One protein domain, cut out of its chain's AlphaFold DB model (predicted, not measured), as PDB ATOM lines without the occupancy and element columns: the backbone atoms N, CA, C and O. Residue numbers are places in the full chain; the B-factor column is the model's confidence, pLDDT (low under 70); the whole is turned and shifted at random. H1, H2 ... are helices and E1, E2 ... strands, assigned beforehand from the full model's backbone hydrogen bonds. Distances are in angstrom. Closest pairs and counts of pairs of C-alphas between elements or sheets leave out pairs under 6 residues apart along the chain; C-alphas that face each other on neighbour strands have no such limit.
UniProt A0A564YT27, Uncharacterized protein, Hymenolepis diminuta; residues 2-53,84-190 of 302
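This is residues 2 to 53 and 84 to 190 of the 302 residues of an uncharacterized protein of Hymenolepis diminuta (UniProt A0A564YT27). Three long helices, H1, H5 and H7, form a loose up-and-down bundle, each running against the one before it; a thin arm of the E1-E2 pair and H3 reaches out beyond one end, and H6 lies towards the other. Residues 180 to 190 of H7 stick out. The 159 printed residues hold seven named helices and two strands, in the order H1 H2 E1 H3 E2 H4 H5 H6 H7. The sheet, E1 - E2, is antiparallel and the class mostly helix. The whole is extended, radius of gyration of the C-alphas 24.9 A, a rod spanning 89 by 40 by 26 A.

E1 is residues 37 to 39 and E2 89 to 91. H5, residues 103 to 136, is 48.7 A long from C-alpha 103 at (-27.042, -21.763, 9.729). H1, 5 to 24, is 29.6 A; H7, 160 to 190, is 46.9 A, ending at C-alpha 190 (-44.601, -29.498, 28.119). H2 is 27 to 31, H3 44 to 50, H4 94 to 97, H6 144 to 152.

N 38 and O 90 of E1 and E2 are 2.9 A apart, within hydrogen-bond range. H3 touches no helix. H5, the hub, touches H2, closest C-alphas Thr 28 and Val 107, 5.7 A. H5 touches H1 with residues 111 to 123 alone, C-alphas Gly 14 and Val 119 closest at 5.9 A, at a shallow tilt of 30 degrees, opposite ways. H7 touches H5 with residues 161 to 175 alone, C-alphas Thr 113 and Ile 168 closest at 6.0 A, at a shallow tilt of 21 degrees, opposite ways. H1 and H7 touch, C-alphas Gln 7 and Leu 160 closest at 6.5 A. H4 and H6 touch no helix. Every O i to N i+4 pair is within range in H2, H3, H5 and H6, but 14 of 16 in H1 and 25 of 27 in H7; H4 is too short for one.

The C-alphas of Leu 53 and Asp 140, the two farthest apart, are 89.0 A apart. Residues 54 to 83 are cut out; C-alphas 53 and 84 are 13.5 A apart. Of the links printed whole, none is long. Mean pLDDT of the printed part is 73.5, with 74 residues under 70, among them 22 to 53 and 84 to 98.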
ATOM      1  N   ALA A   2      11.997 -10.557  20.744       53.09
ATOM      2  CA  ALA A   2      11.008  -9.641  20.177       53.09
ATOM      3  C   ALA A   2       9.668  -9.884  20.890       53.09
ATOM      4  O   ALA A   2       9.244 -11.027  21.023       53.09
ATOM      5  N   ILE A   3       9.029  -8.823  21.386       55.69
ATOM      6  CA  ILE A   3       7.836  -8.940  22.241       55.69
ATOM      7  C   ILE A   3       6.605  -9.450  21.460       55.69
ATOM      8  O   ILE A   3       5.781 -10.146  22.042       55.69
ATOM      9  N   LEU A   4       6.499  -9.186  20.148       59.91
ATOM     10  CA  LEU A   4       5.343  -9.606  19.325       59.91
ATOM     11  C   LEU A   4       5.677 -10.200  17.935       59.91
ATOM     12  O   LEU A   4       4.837 -10.894  17.371       59.91
ATOM     13  N   GLY A   5       6.901 -10.003  17.423       72.44
ATOM     14  CA  GLY A   5       7.503 -10.730  16.284       72.44
ATOM     15  C   GLY A   5       6.639 -10.956  15.027       72.44
ATOM     16  O   GLY A   5       5.655 -10.267  14.768       72.44
ATOM     17  N   PHE A   6       7.024 -11.962  14.233       78.19
ATOM     18  CA  PHE A   6       6.276 -12.421  13.052       78.19
ATOM     19  C   PHE A   6       4.856 -12.921  13.381       78.19
ATOM     20  O   PHE A   6       3.944 -12.771  12.568       78.19
ATOM     21  N   GLN A   7       4.648 -13.472  14.583       81.88
ATOM     22  CA  GLN A   7       3.339 -13.989  14.987       81.88
ATOM     23  C   GLN A   7       2.253 -12.904  14.932       81.88
ATOM     24  O   GLN A   7       1.151 -13.198  14.482       81.88
ATOM     25  N   LEU A   8       2.559 -11.648  15.291       83.75
ATOM     26  CA  LEU A   8       1.607 -10.537  15.171       83.75
ATOM     27  C   LEU A   8       1.258 -10.202  13.715       83.75
ATOM     28  O   LEU A   8       0.118  -9.865  13.411       83.75
ATOM     29  N   VAL A   9       2.216 -10.304  12.794       86.88
ATOM     30  CA  VAL A   9       1.947 -10.079  11.363       86.88
ATOM     31  C   VAL A   9       0.987 -11.146  10.840       86.88
ATOM     32  O   VAL A   9       0.023 -10.831  10.145       86.88
ATOM     33  N   SER A  10       1.212 -12.401  11.234       83.75
ATOM     34  CA  SER A  10       0.332 -13.522  10.905       83.75
ATOM     35  C   SER A  10      -1.055 -13.381  11.548       83.75
ATOM     36  O   SER A  10      -2.070 -13.646  10.908       83.75
ATOM     37  N   THR A  11      -1.166 -12.868  12.777       87.69
ATOM     38  CA  THR A  11      -2.493 -12.609  13.358       87.69
ATOM     39  C   THR A  11      -3.217 -11.464  12.653       87.69
ATOM     40  O   THR A  11      -4.416 -11.579  12.407       87.69
ATOM     41  N   LEU A  12      -2.514 -10.398  12.261       88.88
ATOM     42  CA  LEU A  12      -3.102  -9.286  11.512       88.88
ATOM     43  C   LEU A  12      -3.562  -9.724  10.114       88.88
ATOM     44  O   LEU A  12      -4.639  -9.311   9.675       88.88
ATOM     45  N   ILE A  13      -2.792 -10.590   9.438       87.88
ATOM     46  CA  ILE A  13      -3.218 -11.192   8.168       87.88
ATOM     47  C   ILE A  13      -4.458 -12.057   8.388       87.88
ATOM     48  O   ILE A  13      -5.422 -11.916   7.645       87.88
ATOM     49  N   GLY A  14      -4.486 -12.864   9.452       85.94
ATOM     50  CA  GLY A  14      -5.636 -13.687   9.822       85.94
ATOM     51  C   GLY A  14      -6.900 -12.867  10.059       85.94
ATOM     52  O   GLY A  14      -7.942 -13.153   9.483       85.94
ATOM     53  N   VAL A  15      -6.816 -11.786  10.839       87.00
ATOM     54  CA  VAL A  15      -7.958 -10.888  11.093       87.00
ATOM     55  C   VAL A  15      -8.397 -10.157   9.816       87.00
ATOM     56  O   VAL A  15      -9.593 -10.002   9.560       87.00
ATOM     57  N   SER A  16      -7.451  -9.741   8.974       87.62
ATOM     58  CA  SER A  16      -7.754  -9.116   7.677       87.62
ATOM     59  C   SER A  16      -8.429 -10.094   6.711       87.62
ATOM     60  O   SER A  16      -9.316  -9.709   5.951       87.62
ATOM     61  N   LEU A  17      -8.035 -11.370   6.753       83.94
ATOM     62  CA  LEU A  17      -8.707 -12.433   6.020       83.94
ATOM     63  C   LEU A  17     -10.107 -12.641   6.585       83.94
ATOM     64  O   LEU A  17     -11.045 -12.515   5.816       83.94
ATOM     65  N   LEU A  18     -10.286 -12.830   7.896       83.94
ATOM     66  CA  LEU A  18     -11.613 -12.989   8.510       83.94
ATOM     67  C   LEU A  18     -12.589 -11.878   8.111       83.94
ATOM     68  O   LEU A  18     -13.713 -12.163   7.708       83.94
ATOM     69  N   THR A  19     -12.155 -10.618   8.180       84.81
ATOM     70  CA  THR A  19     -13.005  -9.464   7.842       84.81
ATOM     71  C   THR A  19     -13.397  -9.427   6.365       84.81
ATOM     72  O   THR A  19     -14.538  -9.097   6.049       84.81
ATOM     73  N   LYS A  20     -12.499  -9.807   5.449       82.06
ATOM     74  CA  LYS A  20     -12.817  -9.890   4.013       82.06
ATOM     75  C   LYS A  20     -13.592 -11.148   3.633       82.06
ATOM     76  O   LYS A  20     -14.414 -11.114   2.723       82.06
ATOM     77  N   LEU A  21     -13.314 -12.256   4.305       72.12
ATOM     78  CA  LEU A  21     -13.829 -13.575   3.970       72.12
ATOM     79  C   LEU A  21     -15.258 -13.739   4.488       72.12
ATOM     80  O   LEU A  21     -16.124 -14.138   3.717       72.12
ATOM     81  N   SER A  22     -15.538 -13.243   5.699       66.81
ATOM     82  CA  SER A  22     -16.901 -13.103   6.232       66.81
ATOM     83  C   SER A  22     -17.823 -12.296   5.304       66.81
ATOM     84  O   SER A  22     -19.013 -12.584   5.223       66.81
ATOM     85  N   ALA A  23     -17.285 -11.319   4.563       68.12
ATOM     86  CA  ALA A  23     -18.069 -10.468   3.667       68.12
ATOM     87  C   ALA A  23     -18.291 -11.052   2.258       68.12
ATOM     88  O   ALA A  23     -19.274 -10.701   1.608       68.12
ATOM     89  N   HIS A  24     -17.387 -11.904   1.757       61.25
ATOM     90  CA  HIS A  24     -17.367 -12.280   0.334       61.25
ATOM     91  C   HIS A  24     -17.364 -13.784   0.045       61.25
ATOM     92  O   HIS A  24     -17.690 -14.168  -1.079       61.25
ATOM     93  N   PHE A  25     -16.983 -14.641   0.996       57.62
ATOM     94  CA  PHE A  25     -16.752 -16.055   0.713       57.62
ATOM     95  C   PHE A  25     -17.110 -16.924   1.921       57.62
ATOM     96  O   PHE A  25     -16.341 -17.023   2.865       57.62
ATOM     97  N   SER A  26     -18.264 -17.590   1.884       61.78
ATOM     98  CA  SER A  26     -18.592 -18.602   2.893       61.78
ATOM     99  C   SER A  26     -17.986 -19.937   2.463       61.78
ATOM    100  O   SER A  26     -18.492 -20.588   1.541       61.78
ATOM    101  N   PHE A  27     -16.894 -20.367   3.108       59.66
ATOM    102  CA  PHE A  27     -16.314 -21.698   2.871       59.66
ATOM    103  C   PHE A  27     -17.279 -22.807   3.276       59.66
ATOM    104  O   PHE A  27     -17.158 -23.931   2.790       59.66
ATOM    105  N   THR A  28     -18.274 -22.491   4.103       62.91
ATOM    106  CA  THR A  28     -19.382 -23.390   4.433       62.91
ATOM    107  C   THR A  28     -20.081 -23.915   3.172       62.91
ATOM    108  O   THR A  28     -20.376 -25.106   3.094       62.91
ATOM    109  N   ASN A  29     -20.243 -23.088   2.130       65.69
ATOM    110  CA  ASN A  29     -20.782 -23.524   0.832       65.69
ATOM    111  C   ASN A  29     -19.905 -24.554   0.121       65.69
ATOM    112  O   ASN A  29     -20.430 -25.524  -0.422       65.69
ATOM    113  N   ALA A  30     -18.586 -24.391   0.162       65.56
ATOM    114  CA  ALA A  30     -17.669 -25.324  -0.482       65.56
ATOM    115  C   ALA A  30     -17.488 -26.627   0.322       65.56
ATOM    116  O   ALA A  30     -17.503 -27.707  -0.261       65.56
ATOM    117  N   LEU A  31     -17.331 -26.535   1.647       65.06
ATOM    118  CA  LEU A  31     -16.995 -27.675   2.511       65.06
ATOM    119  C   LEU A  31     -18.208 -28.480   2.979       65.06
ATOM    120  O   LEU A  31     -18.133 -29.702   3.040       65.06
ATOM    121  N   VAL A  32     -19.313 -27.817   3.330       64.00
ATOM    122  CA  VAL A  32     -20.488 -28.484   3.915       64.00
ATOM    123  C   VAL A  32     -21.518 -28.802   2.837       64.00
ATOM    124  O   VAL A  32     -22.095 -29.885   2.840       64.00
ATOM    125  N   PHE A  33     -21.731 -27.889   1.887       60.22
ATOM    126  CA  PHE A  33     -22.855 -27.980   0.949       60.22
ATOM    127  C   PHE A  33     -22.510 -28.593  -0.415       60.22
ATOM    128  O   PHE A  33     -23.419 -28.983  -1.143       60.22
ATOM    129  N   GLY A  34     -21.226 -28.808  -0.727       58.56
ATOM    130  CA  GLY A  34     -20.790 -29.495  -1.952       58.56
ATOM    131  C   GLY A  34     -21.213 -30.971  -2.065       58.56
ATOM    132  O   GLY A  34     -21.054 -31.566  -3.127       58.56
ATOM    133  N   GLY A  35     -21.754 -31.567  -0.993       58.69
ATOM    134  CA  GLY A  35     -22.159 -32.979  -0.947       58.69
ATOM    135  C   GLY A  35     -23.593 -33.256  -0.484       58.69
ATOM    136  O   GLY A  35     -23.967 -34.426  -0.394       58.69
ATOM    137  N   ILE A  36     -24.401 -32.232  -0.179       62.12
ATOM    138  CA  ILE A  36     -25.773 -32.440   0.311       62.12
ATOM    139  C   ILE A  36     -26.749 -32.411  -0.863       62.12
ATOM    140  O   ILE A  36     -26.905 -31.404  -1.553       62.12
ATOM    141  N   TYR A  37     -27.435 -33.532  -1.066       60.78
ATOM    142  CA  TYR A  37     -28.468 -33.685  -2.082       60.78
ATOM    143  C   TYR A  37     -29.839 -33.661  -1.411       60.78
ATOM    144  O   TYR A  37     -30.095 -34.448  -0.498       60.78
ATOM    145  N   ARG A  38     -30.740 -32.792  -1.871       62.62
ATOM    146  CA  ARG A  38     -32.148 -32.831  -1.466       62.62
ATOM    147  C   ARG A  38     -32.875 -33.795  -2.383       62.62
ATOM    148  O   ARG A  38     -32.828 -33.658  -3.602       62.62
ATOM    149  N   CYS A  39     -33.558 -34.766  -1.796       60.59
ATOM    150  CA  CYS A  39     -34.550 -35.532  -2.532       60.59
ATOM    151  C   CYS A  39     -35.753 -34.616  -2.756       60.59
ATOM    152  O   CYS A  39     -36.351 -34.131  -1.792       60.59
ATOM    153  N   LEU A  40     -36.060 -34.319  -4.017       59.31
ATOM    154  CA  LEU A  40     -37.281 -33.596  -4.351       59.31
ATOM    155  C   LEU A  40     -38.485 -34.459  -3.978       59.31
ATOM    156  O   LEU A  40     -38.433 -35.688  -4.079       59.31
ATOM    157  N   LEU A  41     -39.554 -33.801  -3.527       57.41
ATOM    158  CA  LEU A  41     -40.819 -34.485  -3.323       57.41
ATOM    159  C   LEU A  41     -41.286 -34.981  -4.705       57.41
ATOM    160  O   LEU A  41     -41.372 -34.158  -5.621       57.41
ATOM    161  N   PRO A  42     -41.516 -36.292  -4.883       60.59
ATOM    162  CA  PRO A  42     -41.961 -36.838  -6.159       60.59
ATOM    163  C   PRO A  42     -43.308 -36.207  -6.526       60.59
ATOM    164  O   PRO A  42     -44.164 -36.021  -5.661       60.59
ATOM    165  N   SER A  43     -43.484 -35.825  -7.791       63.25
ATOM    166  CA  SER A  43     -44.741 -35.216  -8.241       63.25
ATOM    167  C   SER A  43     -45.874 -36.241  -8.159       63.25
ATOM    168  O   SER A  43     -45.642 -37.415  -8.439       63.25
ATOM    169  N   ASP A  44     -47.111 -35.818  -7.877       64.94
ATOM    170  CA  ASP A  44     -48.283 -36.713  -7.824       64.94
ATOM    171  C   ASP A  44     -48.376 -37.632  -9.049       64.94
ATOM    172  O   ASP A  44     -48.746 -38.798  -8.942       64.94
ATOM    173  N   LYS A  45     -47.951 -37.137 -10.219       65.19
ATOM    174  CA  LYS A  45     -47.894 -37.896 -11.477       65.19
ATOM    175  C   LYS A  45     -46.852 -39.018 -11.463       65.19
ATOM    176  O   LYS A  45     -47.153 -40.104 -11.940       65.19
ATOM    177  N   GLU A  46     -45.670 -38.777 -10.900       65.38
ATOM    178  CA  GLU A  46     -44.593 -39.771 -10.759       65.38
ATOM    179  C   GLU A  46     -44.944 -40.816  -9.690       65.38
ATOM    180  O   GLU A  46     -44.627 -41.998  -9.832       65.38
ATOM    181  N   ILE A  47     -45.657 -40.403  -8.636       66.12
ATOM    182  CA  ILE A  47     -46.208 -41.305  -7.615       66.12
ATOM    183  C   ILE A  47     -47.295 -42.197  -8.237       66.12
ATOM    184  O   ILE A  47     -47.283 -43.409  -8.042       66.12
ATOM    185  N   LEU A  48     -48.204 -41.627  -9.034       64.06
ATOM    186  CA  LEU A  48     -49.250 -42.362  -9.760       64.06
ATOM    187  C   LEU A  48     -48.663 -43.331 -10.801       64.06
ATOM    188  O   LEU A  48     -49.144 -44.458 -10.929       64.06
ATOM    189  N   GLU A  49     -47.615 -42.919 -11.514       67.69
ATOM    190  CA  GLU A  49     -46.918 -43.740 -12.509       67.69
ATOM    191  C   GLU A  49     -46.146 -44.895 -11.856       67.69
ATOM    192  O   GLU A  49     -46.298 -46.045 -12.274       67.69
ATOM    193  N   SER A  50     -45.403 -44.631 -10.774       59.00
ATOM    194  CA  SER A  50     -44.676 -45.664 -10.013       59.00
ATOM    195  C   SER A  50     -45.595 -46.592  -9.207       59.00
ATOM    196  O   SER A  50     -45.240 -47.743  -8.954       59.00
ATOM    197  N   ALA A  51     -46.809 -46.143  -8.866       57.62
ATOM    198  CA  ALA A  51     -47.865 -46.978  -8.301       57.62
ATOM    199  C   ALA A  51     -48.616 -47.826  -9.345       57.62
ATOM    200  O   ALA A  51     -49.440 -48.662  -8.971       57.62
ATOM    201  N   GLY A  52     -48.356 -47.633 -10.644       55.25
ATOM    202  CA  GLY A  52     -49.054 -48.326 -11.733       55.25
ATOM    203  C   GLY A  52     -50.485 -47.827 -11.984       55.25
ATOM    204  O   GLY A  52     -51.227 -48.440 -12.753       55.25
ATOM    205  N   LEU A  53     -50.891 -46.708 -11.375       56.25
ATOM    206  CA  LEU A  53     -52.202 -46.087 -11.561       56.25
ATOM    207  C   LEU A  53     -52.161 -45.076 -12.718       56.25
ATOM    208  O   LEU A  53     -52.293 -43.866 -12.551       56.25
ATOM    209  N   PRO A  84     -41.845 -48.699  -5.212       57.25
ATOM    210  CA  PRO A  84     -40.449 -48.289  -5.322       57.25
ATOM    211  C   PRO A  84     -40.364 -46.925  -6.016       57.25
ATOM    212  O   PRO A  84     -40.330 -46.831  -7.241       57.25
ATOM    213  N   ILE A  85     -40.353 -45.853  -5.225       60.00
ATOM    214  CA  ILE A  85     -40.287 -44.480  -5.732       60.00
ATOM    215  C   ILE A  85     -38.824 -44.100  -6.000       60.00
ATOM    216  O   ILE A  85     -37.987 -44.101  -5.094       60.00
ATOM    217  N   THR A  86     -38.507 -43.734  -7.241       54.88
ATOM    218  CA  THR A  86     -37.190 -43.203  -7.618       54.88
ATOM    219  C   THR A  86     -37.100 -41.723  -7.252       54.88
ATOM    220  O   THR A  86     -37.584 -40.862  -7.980       54.88
ATOM    221  N   LEU A  87     -36.492 -41.416  -6.104       55.84
ATOM    222  CA  LEU A  87     -36.311 -40.041  -5.627       55.84
ATOM    223  C   LEU A  87     -35.252 -39.304  -6.462       55.84
ATOM    224  O   LEU A  87     -34.076 -39.684  -6.464       55.84
ATOM    225  N   HIS A  88     -35.651 -38.225  -7.140       56.59
ATOM    226  CA  HIS A  88     -34.725 -37.370  -7.878       56.59
ATOM    227  C   HIS A  88     -33.923 -36.495  -6.907       56.59
ATOM    228  O   HIS A  88     -34.477 -35.794  -6.056       56.59
ATOM    229  N   LYS A  89     -32.595 -36.541  -7.031       56.44
ATOM    230  CA  LYS A  89     -31.664 -35.774  -6.199       56.44
ATOM    231  C   LYS A  89     -31.397 -34.427  -6.864       56.44
ATOM    232  O   LYS A  89     -30.838 -34.387  -7.954       56.44
ATOM    233  N   ALA A  90     -31.785 -33.334  -6.217       60.28
ATOM    234  CA  ALA A  90     -31.434 -31.979  -6.625       60.28
ATOM    235  C   ALA A  90     -30.327 -31.407  -5.732       60.28
ATOM    236  O   ALA A  90     -30.257 -31.692  -4.532       60.28
ATOM    237  N   LEU A  91     -29.455 -30.599  -6.338       57.78
ATOM    238  CA  LEU A  91     -28.401 -29.878  -5.634       57.78
ATOM    239  C   LEU A  91     -29.032 -28.736  -4.835       57.78
ATOM    240  O   LEU A  91     -29.806 -27.949  -5.380       57.78
ATOM    241  N   ILE A  92     -28.732 -28.676  -3.539       63.06
ATOM    242  CA  ILE A  92     -29.327 -27.684  -2.645       63.06
ATOM    243  C   ILE A  92     -28.660 -26.338  -2.877       63.06
ATOM    244  O   ILE A  92     -27.435 -26.218  -2.839       63.06
ATOM    245  N   HIS A  93     -29.473 -25.310  -3.097       62.28
ATOM    246  CA  HIS A  93     -28.973 -23.957  -3.232       62.28
ATOM    247  C   HIS A  93     -28.800 -23.261  -1.868       62.28
ATOM    248  O   HIS A  93     -29.594 -23.472  -0.950       62.28
ATOM    249  N   PRO A  94     -27.804 -22.363  -1.736       59.53
ATOM    250  CA  PRO A  94     -27.434 -21.749  -0.458       59.53
ATOM    251  C   PRO A  94     -28.548 -20.888   0.164       59.53
ATOM    252  O   PRO A  94     -28.600 -20.740   1.382       59.53
ATOM    253  N   HIS A  95     -29.471 -20.358  -0.643       64.38
ATOM    254  CA  HIS A  95     -30.591 -19.542  -0.163       64.38
ATOM    255  C   HIS A  95     -31.679 -20.347   0.560       64.38
ATOM    256  O   HIS A  95     -32.337 -19.806   1.442       64.38
ATOM    257  N   GLU A  96     -31.858 -21.631   0.237       63.41
ATOM    258  CA  GLU A  96     -32.845 -22.479   0.923       63.41
ATOM    259  C   GLU A  96     -32.369 -22.883   2.326       63.41
ATOM    260  O   GLU A  96     -33.172 -23.104   3.230       63.41
ATOM    261  N   ILE A  97     -31.051 -22.954   2.516       65.94
ATOM    262  CA  ILE A  97     -30.428 -23.413   3.760       65.94
ATOM    263  C   ILE A  97     -30.284 -22.268   4.771       65.94
ATOM    264  O   ILE A  97     -30.290 -22.503   5.977       65.94
ATOM    265  N   ALA A  98     -30.229 -21.019   4.298       65.31
ATOM    266  CA  ALA A  98     -30.147 -19.834   5.149       65.31
ATOM    267  C   ALA A  98     -31.330 -19.685   6.129       65.31
ATOM    268  O   ALA A  98     -31.236 -18.938   7.098       65.31
ATOM    269  N   VAL A  99     -32.431 -20.410   5.898       71.31
ATOM    270  CA  VAL A  99     -33.617 -20.436   6.768       71.31
ATOM    271  C   VAL A  99     -33.404 -21.313   8.014       71.31
ATOM    272  O   VAL A  99     -34.179 -21.230   8.968       71.31
ATOM    273  N   LEU A 100     -32.362 -22.155   8.055       74.38
ATOM    274  CA  LEU A 100     -32.116 -23.014   9.212       74.38
ATOM    275  C   LEU A 100     -31.643 -22.186  10.423       74.38
ATOM    276  O   LEU A 100     -30.707 -21.395  10.297       74.38
ATOM    277  N   PRO A 101     -32.196 -22.428  11.627       71.75
ATOM    278  CA  PRO A 101     -31.912 -21.624  12.819       71.75
ATOM    279  C   PRO A 101     -30.433 -21.626  13.246       71.75
ATOM    280  O   PRO A 101     -29.972 -20.661  13.842       71.75
ATOM    281  N   PHE A 102     -29.670 -22.669  12.901       75.31
ATOM    282  CA  PHE A 102     -28.241 -22.791  13.226       75.31
ATOM    283  C   PHE A 102     -27.307 -22.484  12.053       75.31
ATOM    284  O   PHE A 102     -26.097 -22.678  12.165       75.31
ATOM    285  N   TYR A 103     -27.844 -22.021  10.921       76.38
ATOM    286  CA  TYR A 103     -27.042 -21.763   9.729       76.38
ATOM    287  C   TYR A 103     -25.948 -20.729  10.005       76.38
ATOM    288  O   TYR A 103     -24.774 -20.983   9.751       76.38
ATOM    289  N   THR A 104     -26.318 -19.597  10.605       82.31
ATOM    290  CA  THR A 104     -25.378 -18.512  10.904       82.31
ATOM    291  C   THR A 104     -24.277 -18.959  11.867       82.31
ATOM    292  O   THR A 104     -23.108 -18.677  11.621       82.31
ATOM    293  N   GLU A 105     -24.612 -19.692  12.933       83.50
ATOM    294  CA  GLU A 105     -23.616 -20.192  13.893       83.50
ATOM    295  C   GLU A 105     -22.634 -21.180  13.251       83.50
ATOM    296  O   GLU A 105     -21.428 -21.096  13.491       83.50
ATOM    297  N   LEU A 106     -23.138 -22.084  12.402       82.25
ATOM    298  CA  LEU A 106     -22.313 -23.042  11.671       82.25
ATOM    299  C   LEU A 106     -21.372 -22.335  10.689       82.25
ATOM    300  O   LEU A 106     -20.200 -22.696  10.610       82.25
ATOM    301  N   VAL A 107     -21.868 -21.320   9.973       84.44
ATOM    302  CA  VAL A 107     -21.057 -20.533   9.035       84.44
ATOM    303  C   VAL A 107     -19.905 -19.848   9.762       84.44
ATOM    304  O   VAL A 107     -18.750 -20.013   9.372       84.44
ATOM    305  N   TRP A 108     -20.192 -19.159  10.870       85.19
ATOM    306  CA  TRP A 108     -19.157 -18.514  11.680       85.19
ATOM    307  C   TRP A 108     -18.134 -19.509  12.228       85.19
ATOM    308  O   TRP A 108     -16.937 -19.240  12.164       85.19
ATOM    309  N   LEU A 109     -18.580 -20.664  12.731       87.69
ATOM    310  CA  LEU A 109     -17.691 -21.710  13.238       87.69
ATOM    311  C   LEU A 109     -16.753 -22.235  12.139       87.69
ATOM    312  O   LEU A 109     -15.544 -22.328  12.346       87.69
ATOM    313  N   VAL A 110     -17.292 -22.565  10.964       86.50
ATOM    314  CA  VAL A 110     -16.513 -23.114   9.844       86.50
ATOM    315  C   VAL A 110     -15.551 -22.070   9.279       86.50
ATOM    316  O   VAL A 110     -14.358 -22.339   9.153       86.50
ATOM    317  N   ASP A 111     -16.022 -20.859   8.992       86.56
ATOM    318  CA  ASP A 111     -15.178 -19.828   8.384       86.56
ATOM    319  C   ASP A 111     -14.078 -19.360   9.358       86.56
ATOM    320  O   ASP A 111     -12.924 -19.168   8.956       86.56
ATOM    321  N   PHE A 112     -14.385 -19.267  10.660       88.19
ATOM    322  CA  PHE A 112     -13.387 -18.964  11.686       88.19
ATOM    323  C   PHE A 112     -12.350 -20.081  11.837       88.19
ATOM    324  O   PHE A 112     -11.153 -19.799  11.887       88.19
ATOM    325  N   THR A 113     -12.781 -21.346  11.889       89.94
ATOM    326  CA  THR A 113     -11.864 -22.489  12.049       89.94
ATOM    327  C   THR A 113     -10.911 -22.619  10.868       89.94
ATOM    328  O   THR A 113      -9.712 -22.777  11.087       89.94
ATOM    329  N   VAL A 114     -11.391 -22.474   9.630       88.44
ATOM    330  CA  VAL A 114     -10.540 -22.509   8.427       88.44
ATOM    331  C   VAL A 114      -9.502 -21.389   8.458       88.44
ATOM    332  O   VAL A 114      -8.319 -21.634   8.216       88.44
ATOM    333  N   CYS A 115      -9.905 -20.165   8.810       88.06
ATOM    334  CA  CYS A 115      -8.963 -19.054   8.902       88.06
ATOM    335  C   CYS A 115      -7.943 -19.243  10.034       88.06
ATOM    336  O   CYS A 115      -6.757 -18.968   9.858       88.06
ATOM    337  N   ALA A 116      -8.385 -19.721  11.195       90.00
ATOM    338  CA  ALA A 116      -7.504 -19.974  12.323       90.00
ATOM    339  C   ALA A 116      -6.499 -21.095  12.005       90.00
ATOM    340  O   ALA A 116      -5.313 -20.945  12.286       90.00
ATOM    341  N   LEU A 117      -6.935 -22.173  11.343       90.50
ATOM    342  CA  LEU A 117      -6.054 -23.239  10.856       90.50
ATOM    343  C   LEU A 117      -5.034 -22.720   9.846       90.50
ATOM    344  O   LEU A 117      -3.874 -23.110   9.910       90.50
ATOM    345  N   PHE A 118      -5.432 -21.813   8.954       89.00
ATOM    346  CA  PHE A 118      -4.499 -21.172   8.032       89.00
ATOM    347  C   PHE A 118      -3.421 -20.367   8.775       89.00
ATOM    348  O   PHE A 118      -2.237 -20.518   8.485       89.00
ATOM    349  N   VAL A 119      -3.801 -19.559   9.772       89.38
ATOM    350  CA  VAL A 119      -2.849 -18.790  10.600       89.38
ATOM    351  C   VAL A 119      -1.893 -19.718  11.357       89.38
ATOM    352  O   VAL A 119      -0.683 -19.482  11.369       89.38
ATOM    353  N   LEU A 120      -2.422 -20.789  11.956       89.38
ATOM    354  CA  LEU A 120      -1.625 -21.805  12.647       89.38
ATOM    355  C   LEU A 120      -0.649 -22.487  11.684       89.38
ATOM    356  O   LEU A 120       0.542 -22.556  11.973       89.38
ATOM    357  N   PHE A 121      -1.128 -22.891  10.508       90.31
ATOM    358  CA  PHE A 121      -0.315 -23.511   9.468       90.31
ATOM    359  C   PHE A 121       0.811 -22.591   8.989       90.31
ATOM    360  O   PHE A 121       1.950 -23.033   8.872       90.31
ATOM    361  N   VAL A 122       0.533 -21.305   8.751       88.56
ATOM    362  CA  VAL A 122       1.559 -20.322   8.368       88.56
ATOM    363  C   VAL A 122       2.616 -20.182   9.464       88.56
ATOM    364  O   VAL A 122       3.811 -20.160   9.169       88.56
ATOM    365  N   ASN A 123       2.201 -20.121  10.731       87.44
ATOM    366  CA  ASN A 123       3.128 -20.002  11.855       87.44
ATOM    367  C   ASN A 123       3.998 -21.255  12.033       87.44
ATOM    368  O   ASN A 123       5.204 -21.133  12.281       87.44
ATOM    369  N   ASP A 124       3.426 -22.443  11.845       87.62
ATOM    370  CA  ASP A 124       4.164 -23.705  11.902       87.62
ATOM    371  C   ASP A 124       5.103 -23.858  10.701       87.62
ATOM    372  O   ASP A 124       6.271 -24.205  10.877       87.62
ATOM    373  N   ALA A 125       4.655 -23.511   9.492       87.88
ATOM    374  CA  ALA A 125       5.475 -23.536   8.283       87.88
ATOM    375  C   ALA A 125       6.688 -22.604   8.396       87.88
ATOM    376  O   ALA A 125       7.793 -22.966   7.993       87.88
ATOM    377  N   VAL A 126       6.515 -21.422   8.988       85.00
ATOM    378  CA  VAL A 126       7.603 -20.460   9.217       85.00
ATOM    379  C   VAL A 126       8.570 -20.956  10.287       85.00
ATOM    380  O   VAL A 126       9.785 -20.849  10.117       85.00
ATOM    381  N   SER A 127       8.052 -21.558  11.359       82.19
ATOM    382  CA  SER A 127       8.876 -22.177  12.405       82.19
ATOM    383  C   SER A 127       9.699 -23.344  11.849       82.19
ATOM    384  O   SER A 127      10.895 -23.451  12.125       82.19
ATOM    385  N   PHE A 128       9.085 -24.169  10.997       84.62
ATOM    386  CA  PHE A 128       9.735 -25.273  10.300       84.62
ATOM    387  C   PHE A 128      10.788 -24.783   9.297       84.62
ATOM    388  O   PHE A 128      11.927 -25.250   9.322       84.62
ATOM    389  N   ALA A 129      10.456 -23.791   8.466       84.12
ATOM    390  CA  ALA A 129      11.384 -23.193   7.508       84.12
ATOM    391  C   ALA A 129      12.598 -22.570   8.209       84.12
ATOM    392  O   ALA A 129      13.729 -22.748   7.760       84.12
ATOM    393  N   ARG A 130      12.387 -21.903   9.352       79.19
ATOM    394  CA  ARG A 130      13.469 -21.402  10.209       79.19
ATOM    395  C   ARG A 130      14.373 -22.538  10.684       79.19
ATOM    396  O   ARG A 130      15.593 -22.407  10.628       79.19
ATOM    397  N   GLN A 131      13.797 -23.632  11.169       80.06
ATOM    398  CA  GLN A 131      14.573 -24.758  11.682       80.06
ATOM    399  C   GLN A 131      15.393 -25.438  10.577       80.06
ATOM    400  O   GLN A 131      16.569 -25.740  10.786       80.06
ATOM    401  N   LEU A 132      14.817 -25.578   9.382       80.75
ATOM    402  CA  LEU A 132      15.520 -26.056   8.193       80.75
ATOM    403  C   LEU A 132      16.644 -25.099   7.771       80.75
ATOM    404  O   LEU A 132      17.738 -25.541   7.425       80.75
ATOM    405  N   PHE A 133      16.400 -23.789   7.846       77.62
ATOM    406  CA  PHE A 133      17.391 -22.766   7.528       77.62
ATOM    407  C   PHE A 133      18.596 -22.815   8.473       77.62
ATOM    408  O   PHE A 133      19.727 -22.797   8.000       77.62
ATOM    409  N   ILE A 134      18.382 -22.944   9.789       73.75
ATOM    410  CA  ILE A 134      19.471 -23.094  10.776       73.75
ATOM    411  C   ILE A 134      20.294 -24.353  10.487       73.75
ATOM    412  O   ILE A 134      21.518 -24.313  10.547       73.75
ATOM    413  N   TYR A 135      19.634 -25.460  10.142       74.75
ATOM    414  CA  TYR A 135      20.317 -26.710   9.816       74.75
ATOM    415  C   TYR A 135      21.150 -26.615   8.525       74.75
ATOM    416  O   TYR A 135      22.284 -27.092   8.477       74.75
ATOM    417  N   ALA A 136      20.620 -25.972   7.482       74.38
ATOM    418  CA  ALA A 136      21.331 -25.770   6.219       74.38
ATOM    419  C   ALA A 136      22.470 -24.740   6.342       74.38
ATOM    420  O   ALA A 136      23.503 -24.848   5.683       74.38
ATOM    421  N   SER A 137      22.297 -23.748   7.213       68.06
ATOM    422  CA  SER A 137      23.211 -22.632   7.421       68.06
ATOM    423  C   SER A 137      24.333 -22.958   8.422       68.06
ATOM    424  O   SER A 137      24.579 -22.207   9.362       68.06
ATOM    425  N   ASN A 138      25.046 -24.065   8.205       60.84
ATOM    426  CA  ASN A 138      26.257 -24.443   8.953       60.84
ATOM    427  C   ASN A 138      27.556 -23.820   8.385       60.84
ATOM    428  O   ASN A 138      28.653 -24.190   8.789       60.84
ATOM    429  N   SER A 139      27.466 -22.900   7.416       56.97
ATOM    430  CA  SER A 139      28.629 -22.193   6.857       56.97
ATOM    431  C   SER A 139      28.732 -20.789   7.455       56.97
ATOM    432  O   SER A 139      27.845 -19.970   7.235       56.97
ATOM    433  N   ASP A 140      29.828 -20.523   8.172       56.22
ATOM    434  CA  ASP A 140      30.174 -19.350   9.009       56.22
ATOM    435  C   ASP A 140      30.144 -17.945   8.351       56.22
ATOM    436  O   ASP A 140      30.801 -17.008   8.802       56.22
ATOM    437  N   LYS A 141      29.383 -17.732   7.275       59.31
ATOM    438  CA  LYS A 141      29.251 -16.436   6.595       59.31
ATOM    439  C   LYS A 141      27.792 -16.010   6.486       59.31
ATOM    440  O   LYS A 141      27.265 -15.851   5.386       59.31
ATOM    441  N   LEU A 142      27.135 -15.786   7.623       58.41
ATOM    442  CA  LEU A 142      25.840 -15.107   7.631       58.41
ATOM    443  C   LEU A 142      26.026 -13.591   7.635       58.41
ATOM    444  O   LEU A 142      26.554 -13.005   8.576       58.41
ATOM    445  N   THR A 143      25.576 -12.951   6.558       65.00
ATOM    446  CA  THR A 143      25.511 -11.493   6.452       65.00
ATOM    447  C   THR A 143      24.578 -10.917   7.535       65.00
ATOM    448  O   THR A 143      23.616 -11.574   7.945       65.00
ATOM    449  N   PRO A 144      24.806  -9.674   8.001       66.25
ATOM    450  CA  PRO A 144      24.031  -9.064   9.093       66.25
ATOM    451  C   PRO A 144      22.516  -9.001   8.821       66.25
ATOM    452  O   PRO A 144      21.711  -9.052   9.750       66.25
ATOM    453  N   ILE A 145      22.121  -8.965   7.546       66.00
ATOM    454  CA  ILE A 145      20.721  -8.955   7.099       66.00
ATOM    455  C   ILE A 145      20.018 -10.281   7.433       66.00
ATOM    456  O   ILE A 145      18.889 -10.279   7.917       66.00
ATOM    457  N   VAL A 146      20.689 -11.416   7.230       70.94
ATOM    458  CA  VAL A 146      20.107 -12.745   7.469       70.94
ATOM    459  C   VAL A 146      19.959 -13.013   8.968       70.94
ATOM    460  O   VAL A 146      18.933 -13.536   9.403       70.94
ATOM    461  N   ASN A 147      20.927 -12.572   9.778       69.69
ATOM    462  CA  ASN A 147      20.826 -12.633  11.240       69.69
ATOM    463  C   ASN A 147      19.661 -11.785  11.778       69.69
ATOM    464  O   ASN A 147      18.963 -12.211  12.700       69.69
ATOM    465  N   SER A 148      19.413 -10.610  11.186       68.50
ATOM    466  CA  SER A 148      18.271  -9.762  11.541       68.50
ATOM    467  C   SER A 148      16.931 -10.402  11.154       68.50
ATOM    468  O   SER A 148      16.024 -10.452  11.988       68.50
ATOM    469  N   LEU A 149      16.824 -10.980   9.947       70.19
ATOM    470  CA  LEU A 149      15.640 -11.745   9.529       70.19
ATOM    471  C   LEU A 149      15.371 -12.921  10.475       70.19
ATOM    472  O   LEU A 149      14.248 -13.108  10.933       70.19
ATOM    473  N   HIS A 150      16.400 -13.693  10.821       69.88
ATOM    474  CA  HIS A 150      16.267 -14.825  11.734       69.88
ATOM    475  C   HIS A 150      15.775 -14.402  13.131       69.88
ATOM    476  O   HIS A 150      14.947 -15.090  13.730       69.88
ATOM    477  N   GLY A 151      16.233 -13.250  13.635       68.25
ATOM    478  CA  GLY A 151      15.760 -12.675  14.898       68.25
ATOM    479  C   GLY A 151      14.297 -12.216  14.865       68.25
ATOM    480  O   GLY A 151      13.629 -12.252  15.898       68.25
ATOM    481  N   PHE A 152      13.778 -11.830  13.696       69.88
ATOM    482  CA  PHE A 152      12.373 -11.447  13.516       69.88
ATOM    483  C   PHE A 152      11.412 -12.649  13.569       69.88
ATOM    484  O   PHE A 152      10.314 -12.545  14.118       69.88
ATOM    485  N   PHE A 153      11.850 -13.806  13.061       71.50
ATOM    486  CA  PHE A 153      11.119 -15.080  13.127       71.50
ATOM    487  C   PHE A 153      11.365 -15.862  14.427       71.50
ATOM    488  O   PHE A 153      10.995 -17.033  14.532       71.50
ATOM    489  N   ALA A 154      12.012 -15.245  15.419       65.50
ATOM    490  CA  ALA A 154      12.199 -15.863  16.721       65.50
ATOM    491  C   ALA A 154      10.847 -16.036  17.445       65.50
ATOM    492  O   ALA A 154       9.958 -15.192  17.288       65.50
ATOM    493  N   PRO A 155      10.690 -17.095  18.263       64.50
ATOM    494  CA  PRO A 155       9.478 -17.306  19.046       64.50
ATOM    495  C   PRO A 155       9.191 -16.089  19.932       64.50
ATOM    496  O   PRO A 155      10.079 -15.608  20.643       64.50
ATOM    497  N   SER A 156       7.961 -15.583  19.882       67.06
ATOM    498  CA  SER A 156       7.504 -14.547  20.805       67.06
ATOM    499  C   SER A 156       7.302 -15.130  22.200       67.06
ATOM    500  O   SER A 156       7.055 -16.322  22.378       67.06
ATOM    501  N   THR A 157       7.392 -14.269  23.208       66.62
ATOM    502  CA  THR A 157       7.153 -14.637  24.611       66.62
ATOM    503  C   THR A 157       5.703 -15.049  24.866       66.62
ATOM    504  O   THR A 157       5.437 -15.844  25.763       66.62
ATOM    505  N   ILE A 158       4.772 -14.528  24.064       72.31
ATOM    506  CA  ILE A 158       3.361 -14.907  24.066       72.31
ATOM    507  C   ILE A 158       3.107 -15.797  22.850       72.31
ATOM    508  O   ILE A 158       3.348 -15.385  21.714       72.31
ATOM    509  N   ASN A 159       2.588 -17.001  23.089       81.12
ATOM    510  CA  ASN A 159       2.175 -17.926  22.037       81.12
ATOM    511  C   ASN A 159       0.822 -17.485  21.467       81.12
ATOM    512  O   ASN A 159      -0.227 -17.918  21.941       81.12
ATOM    513  N   LEU A 160       0.824 -16.641  20.433       83.38
ATOM    514  CA  LEU A 160      -0.417 -16.199  19.782       83.38
ATOM    515  C   LEU A 160      -1.179 -17.372  19.140       83.38
ATOM    516  O   LEU A 160      -2.405 -17.346  19.096       83.38
ATOM    517  N   ASN A 161      -0.482 -18.443  18.742       85.62
ATOM    518  CA  ASN A 161      -1.109 -19.701  18.308       85.62
ATOM    519  C   ASN A 161      -2.064 -20.275  19.364       85.62
ATOM    520  O   ASN A 161      -3.141 -20.765  19.026       85.62
ATOM    521  N   LEU A 162      -1.707 -20.170  20.647       86.06
ATOM    522  CA  LEU A 162      -2.550 -20.649  21.740       86.06
ATOM    523  C   LEU A 162      -3.834 -19.822  21.849       86.06
ATOM    524  O   LEU A 162      -4.895 -20.378  22.111       86.06
ATOM    525  N   VAL A 163      -3.759 -18.517  21.576       88.19
ATOM    526  CA  VAL A 163      -4.929 -17.628  21.553       88.19
ATOM    527  C   VAL A 163      -5.888 -18.017  20.426       88.19
ATOM    528  O   VAL A 163      -7.084 -18.161  20.663       88.19
ATOM    529  N   TRP A 164      -5.374 -18.262  19.217       89.12
ATOM    530  CA  TRP A 164      -6.193 -18.735  18.093       89.12
ATOM    531  C   TRP A 164      -6.835 -20.094  18.375       89.12
ATOM    532  O   TRP A 164      -8.030 -20.265  18.145       89.12
ATOM    533  N   SER A 165      -6.076 -21.033  18.944       89.88
ATOM    534  CA  SER A 165      -6.618 -22.327  19.366       89.88
ATOM    535  C   SER A 165      -7.708 -22.174  20.430       89.88
ATOM    536  O   SER A 165      -8.713 -22.877  20.380       89.88
ATOM    537  N   LEU A 166      -7.537 -21.256  21.382       90.81
ATOM    538  CA  LEU A 166      -8.522 -21.005  22.431       90.81
ATOM    539  C   LEU A 166      -9.815 -20.413  21.861       90.81
ATOM    540  O   LEU A 166     -10.897 -20.820  22.275       90.81
ATOM    541  N   PHE A 167      -9.725 -19.524  20.868       90.81
ATOM    542  CA  PHE A 167     -10.909 -19.030  20.170       90.81
ATOM    543  C   PHE A 167     -11.636 -20.130  19.392       90.81
ATOM    544  O   PHE A 167     -12.864 -20.163  19.426       90.81
ATOM    545  N   ILE A 168     -10.919 -21.055  18.742       91.50
ATOM    546  CA  ILE A 168     -11.550 -22.201  18.062       91.50
ATOM    547  C   ILE A 168     -12.364 -23.019  19.069       91.50
ATOM    548  O   ILE A 168     -13.538 -23.305  18.836       91.50
ATOM    549  N   VAL A 169     -11.748 -23.362  20.204       91.81
ATOM    550  CA  VAL A 169     -12.406 -24.127  21.271       91.81
ATOM    551  C   VAL A 169     -13.609 -23.361  21.823       91.81
ATOM    552  O   VAL A 169     -14.672 -23.949  22.001       91.81
ATOM    553  N   TRP A 170     -13.481 -22.050  22.037       91.12
ATOM    554  CA  TRP A 170     -14.579 -21.196  22.485       91.12
ATOM    555  C   TRP A 170     -15.766 -21.211  21.515       91.12
ATOM    556  O   TRP A 170     -16.893 -21.456  21.941       91.12
ATOM    557  N   PHE A 171     -15.532 -20.987  20.216       90.31
ATOM    558  CA  PHE A 171     -16.597 -21.011  19.207       90.31
ATOM    559  C   PHE A 171     -17.272 -22.382  19.129       90.31
ATOM    560  O   PHE A 171     -18.500 -22.455  19.089       90.31
ATOM    561  N   ALA A 172     -16.489 -23.463  19.173       91.06
ATOM    562  CA  ALA A 172     -17.018 -24.822  19.176       91.06
ATOM    563  C   ALA A 172     -17.902 -25.083  20.408       91.06
ATOM    564  O   ALA A 172     -19.031 -25.551  20.264       91.06
ATOM    565  N   LEU A 173     -17.437 -24.725  21.611       90.12
ATOM    566  CA  LEU A 173     -18.206 -24.879  22.851       90.12
ATOM    567  C   LEU A 173     -19.468 -24.011  22.863       90.12
ATOM    568  O   LEU A 173     -20.518 -24.473  23.301       90.12
ATOM    569  N   SER A 174     -19.388 -22.779  22.358       89.56
ATOM    570  CA  SER A 174     -20.538 -21.878  22.260       89.56
ATOM    571  C   SER A 174     -21.618 -22.434  21.330       89.56
ATOM    572  O   SER A 174     -22.793 -22.431  21.694       89.56
ATOM    573  N   SER A 175     -21.235 -22.948  20.155       87.81
ATOM    574  CA  SER A 175     -22.171 -23.581  19.217       87.81
ATOM    575  C   SER A 175     -22.798 -24.844  19.816       87.81
ATOM    576  O   SER A 175     -24.014 -25.033  19.769       87.81
ATOM    577  N   LEU A 176     -21.990 -25.676  20.475       88.69
ATOM    578  CA  LEU A 176     -22.472 -26.891  21.121       88.69
ATOM    579  C   LEU A 176     -23.445 -26.586  22.271       88.69
ATOM    580  O   LEU A 176     -24.446 -27.277  22.451       88.69
ATOM    581  N   PHE A 177     -23.199 -25.511  23.019       87.81
ATOM    582  CA  PHE A 177     -24.103 -25.045  24.064       87.81
ATOM    583  C   PHE A 177     -25.410 -24.461  23.507       87.81
ATOM    584  O   PHE A 177     -26.470 -24.679  24.096       87.81
ATOM    585  N   SER A 178     -25.363 -23.777  22.360       87.25
ATOM    586  CA  SER A 178     -26.559 -23.314  21.644       87.25
ATOM    587  C   SER A 178     -27.443 -24.492  21.215       87.25
ATOM    588  O   SER A 178     -28.634 -24.536  21.531       87.25
ATOM    589  N   LEU A 179     -26.835 -25.520  20.609       83.94
ATOM    590  CA  LEU A 179     -27.517 -26.766  20.251       83.94
ATOM    591  C   LEU A 179     -28.117 -27.453  21.482       83.94
ATOM    592  O   LEU A 179     -29.296 -27.806  21.484       83.94
ATOM    593  N   PHE A 180     -27.330 -27.604  22.549       86.00
ATOM    594  CA  PHE A 180     -27.780 -28.216  23.796       86.00
ATOM    595  C   PHE A 180     -29.014 -27.508  24.377       86.00
ATOM    596  O   PHE A 180     -29.974 -28.174  24.765       86.00
ATOM    597  N   ARG A 181     -29.035 -26.167  24.376       83.25
ATOM    598  CA  ARG A 181     -30.187 -25.378  24.844       83.25
ATOM    599  C   ARG A 181     -31.456 -25.649  24.046       83.25
ATOM    600  O   ARG A 181     -32.522 -25.727  24.645       83.25
ATOM    601  N   VAL A 182     -31.364 -25.807  22.728       83.00
ATOM    602  CA  VAL A 182     -32.544 -26.070  21.889       83.00
ATOM    603  C   VAL A 182     -33.118 -27.461  22.136       83.00
ATOM    604  O   VAL A 182     -34.336 -27.606  22.244       83.00
ATOM    605  N   TYR A 183     -32.265 -28.475  22.292       78.62
ATOM    606  CA  TYR A 183     -32.735 -29.817  22.641       78.62
ATOM    607  C   TYR A 183     -33.343 -29.864  24.048       78.62
ATOM    608  O   TYR A 183     -34.377 -30.501  24.228       78.62
ATOM    609  N   LEU A 184     -32.764 -29.137  25.010       78.75
ATOM    610  CA  LEU A 184     -33.300 -29.056  26.369       78.75
ATOM    611  C   LEU A 184     -34.621 -28.265  26.429       78.75
ATOM    612  O   LEU A 184     -35.554 -28.676  27.114       78.75
ATOM    613  N   GLY A 185     -34.727 -27.160  25.683       66.81
ATOM    614  CA  GLY A 185     -35.933 -26.327  25.605       66.81
ATOM    615  C   GLY A 185     -37.122 -27.062  24.986       66.81
ATOM    616  O   GLY A 185     -38.233 -26.982  25.500       66.81
ATOM    617  N   ARG A 186     -36.881 -27.900  23.967       60.12
ATOM    618  CA  ARG A 186     -37.924 -28.753  23.372       60.12
ATOM    619  C   ARG A 186     -38.492 -29.792  24.352       60.12
ATOM    620  O   ARG A 186     -39.603 -30.266  24.133       60.12
ATOM    621  N   GLY A 187     -37.764 -30.125  25.420       51.91
ATOM    622  CA  GLY A 187     -38.231 -30.988  26.512       51.91
ATOM    623  C   GLY A 187     -38.887 -30.247  27.689       51.91
ATOM    624  O   GLY A 187     -39.508 -30.895  28.530       51.91
ATOM    625  N   GLY A 188     -38.764 -28.914  27.773       49.47
ATOM    626  CA  GLY A 188     -39.242 -28.098  28.901       49.47
ATOM    627  C   GLY A 188     -40.638 -27.489  28.726       49.47
ATOM    628  O   GLY A 188     -41.363 -27.328  29.708       49.47
ATOM    629  N   ASP A 189     -41.058 -27.216  27.489       45.62
ATOM    630  CA  ASP A 189     -42.320 -26.508  27.210       45.62
ATOM    631  C   ASP A 189     -43.584 -27.378  27.370       45.62
ATOM    632  O   ASP A 189     -44.702 -26.885  27.265       45.62
ATOM    633  N   SER A 190     -43.452 -28.666  27.710       46.81
ATOM    634  CA  SER A 190     -44.601 -29.498  28.119       46.81
ATOM    635  C   SER A 190     -45.048 -29.267  29.574       46.81
ATOM    636  O   SER A 190     -45.992 -29.908  30.028       46.81
TER     637      SER A 190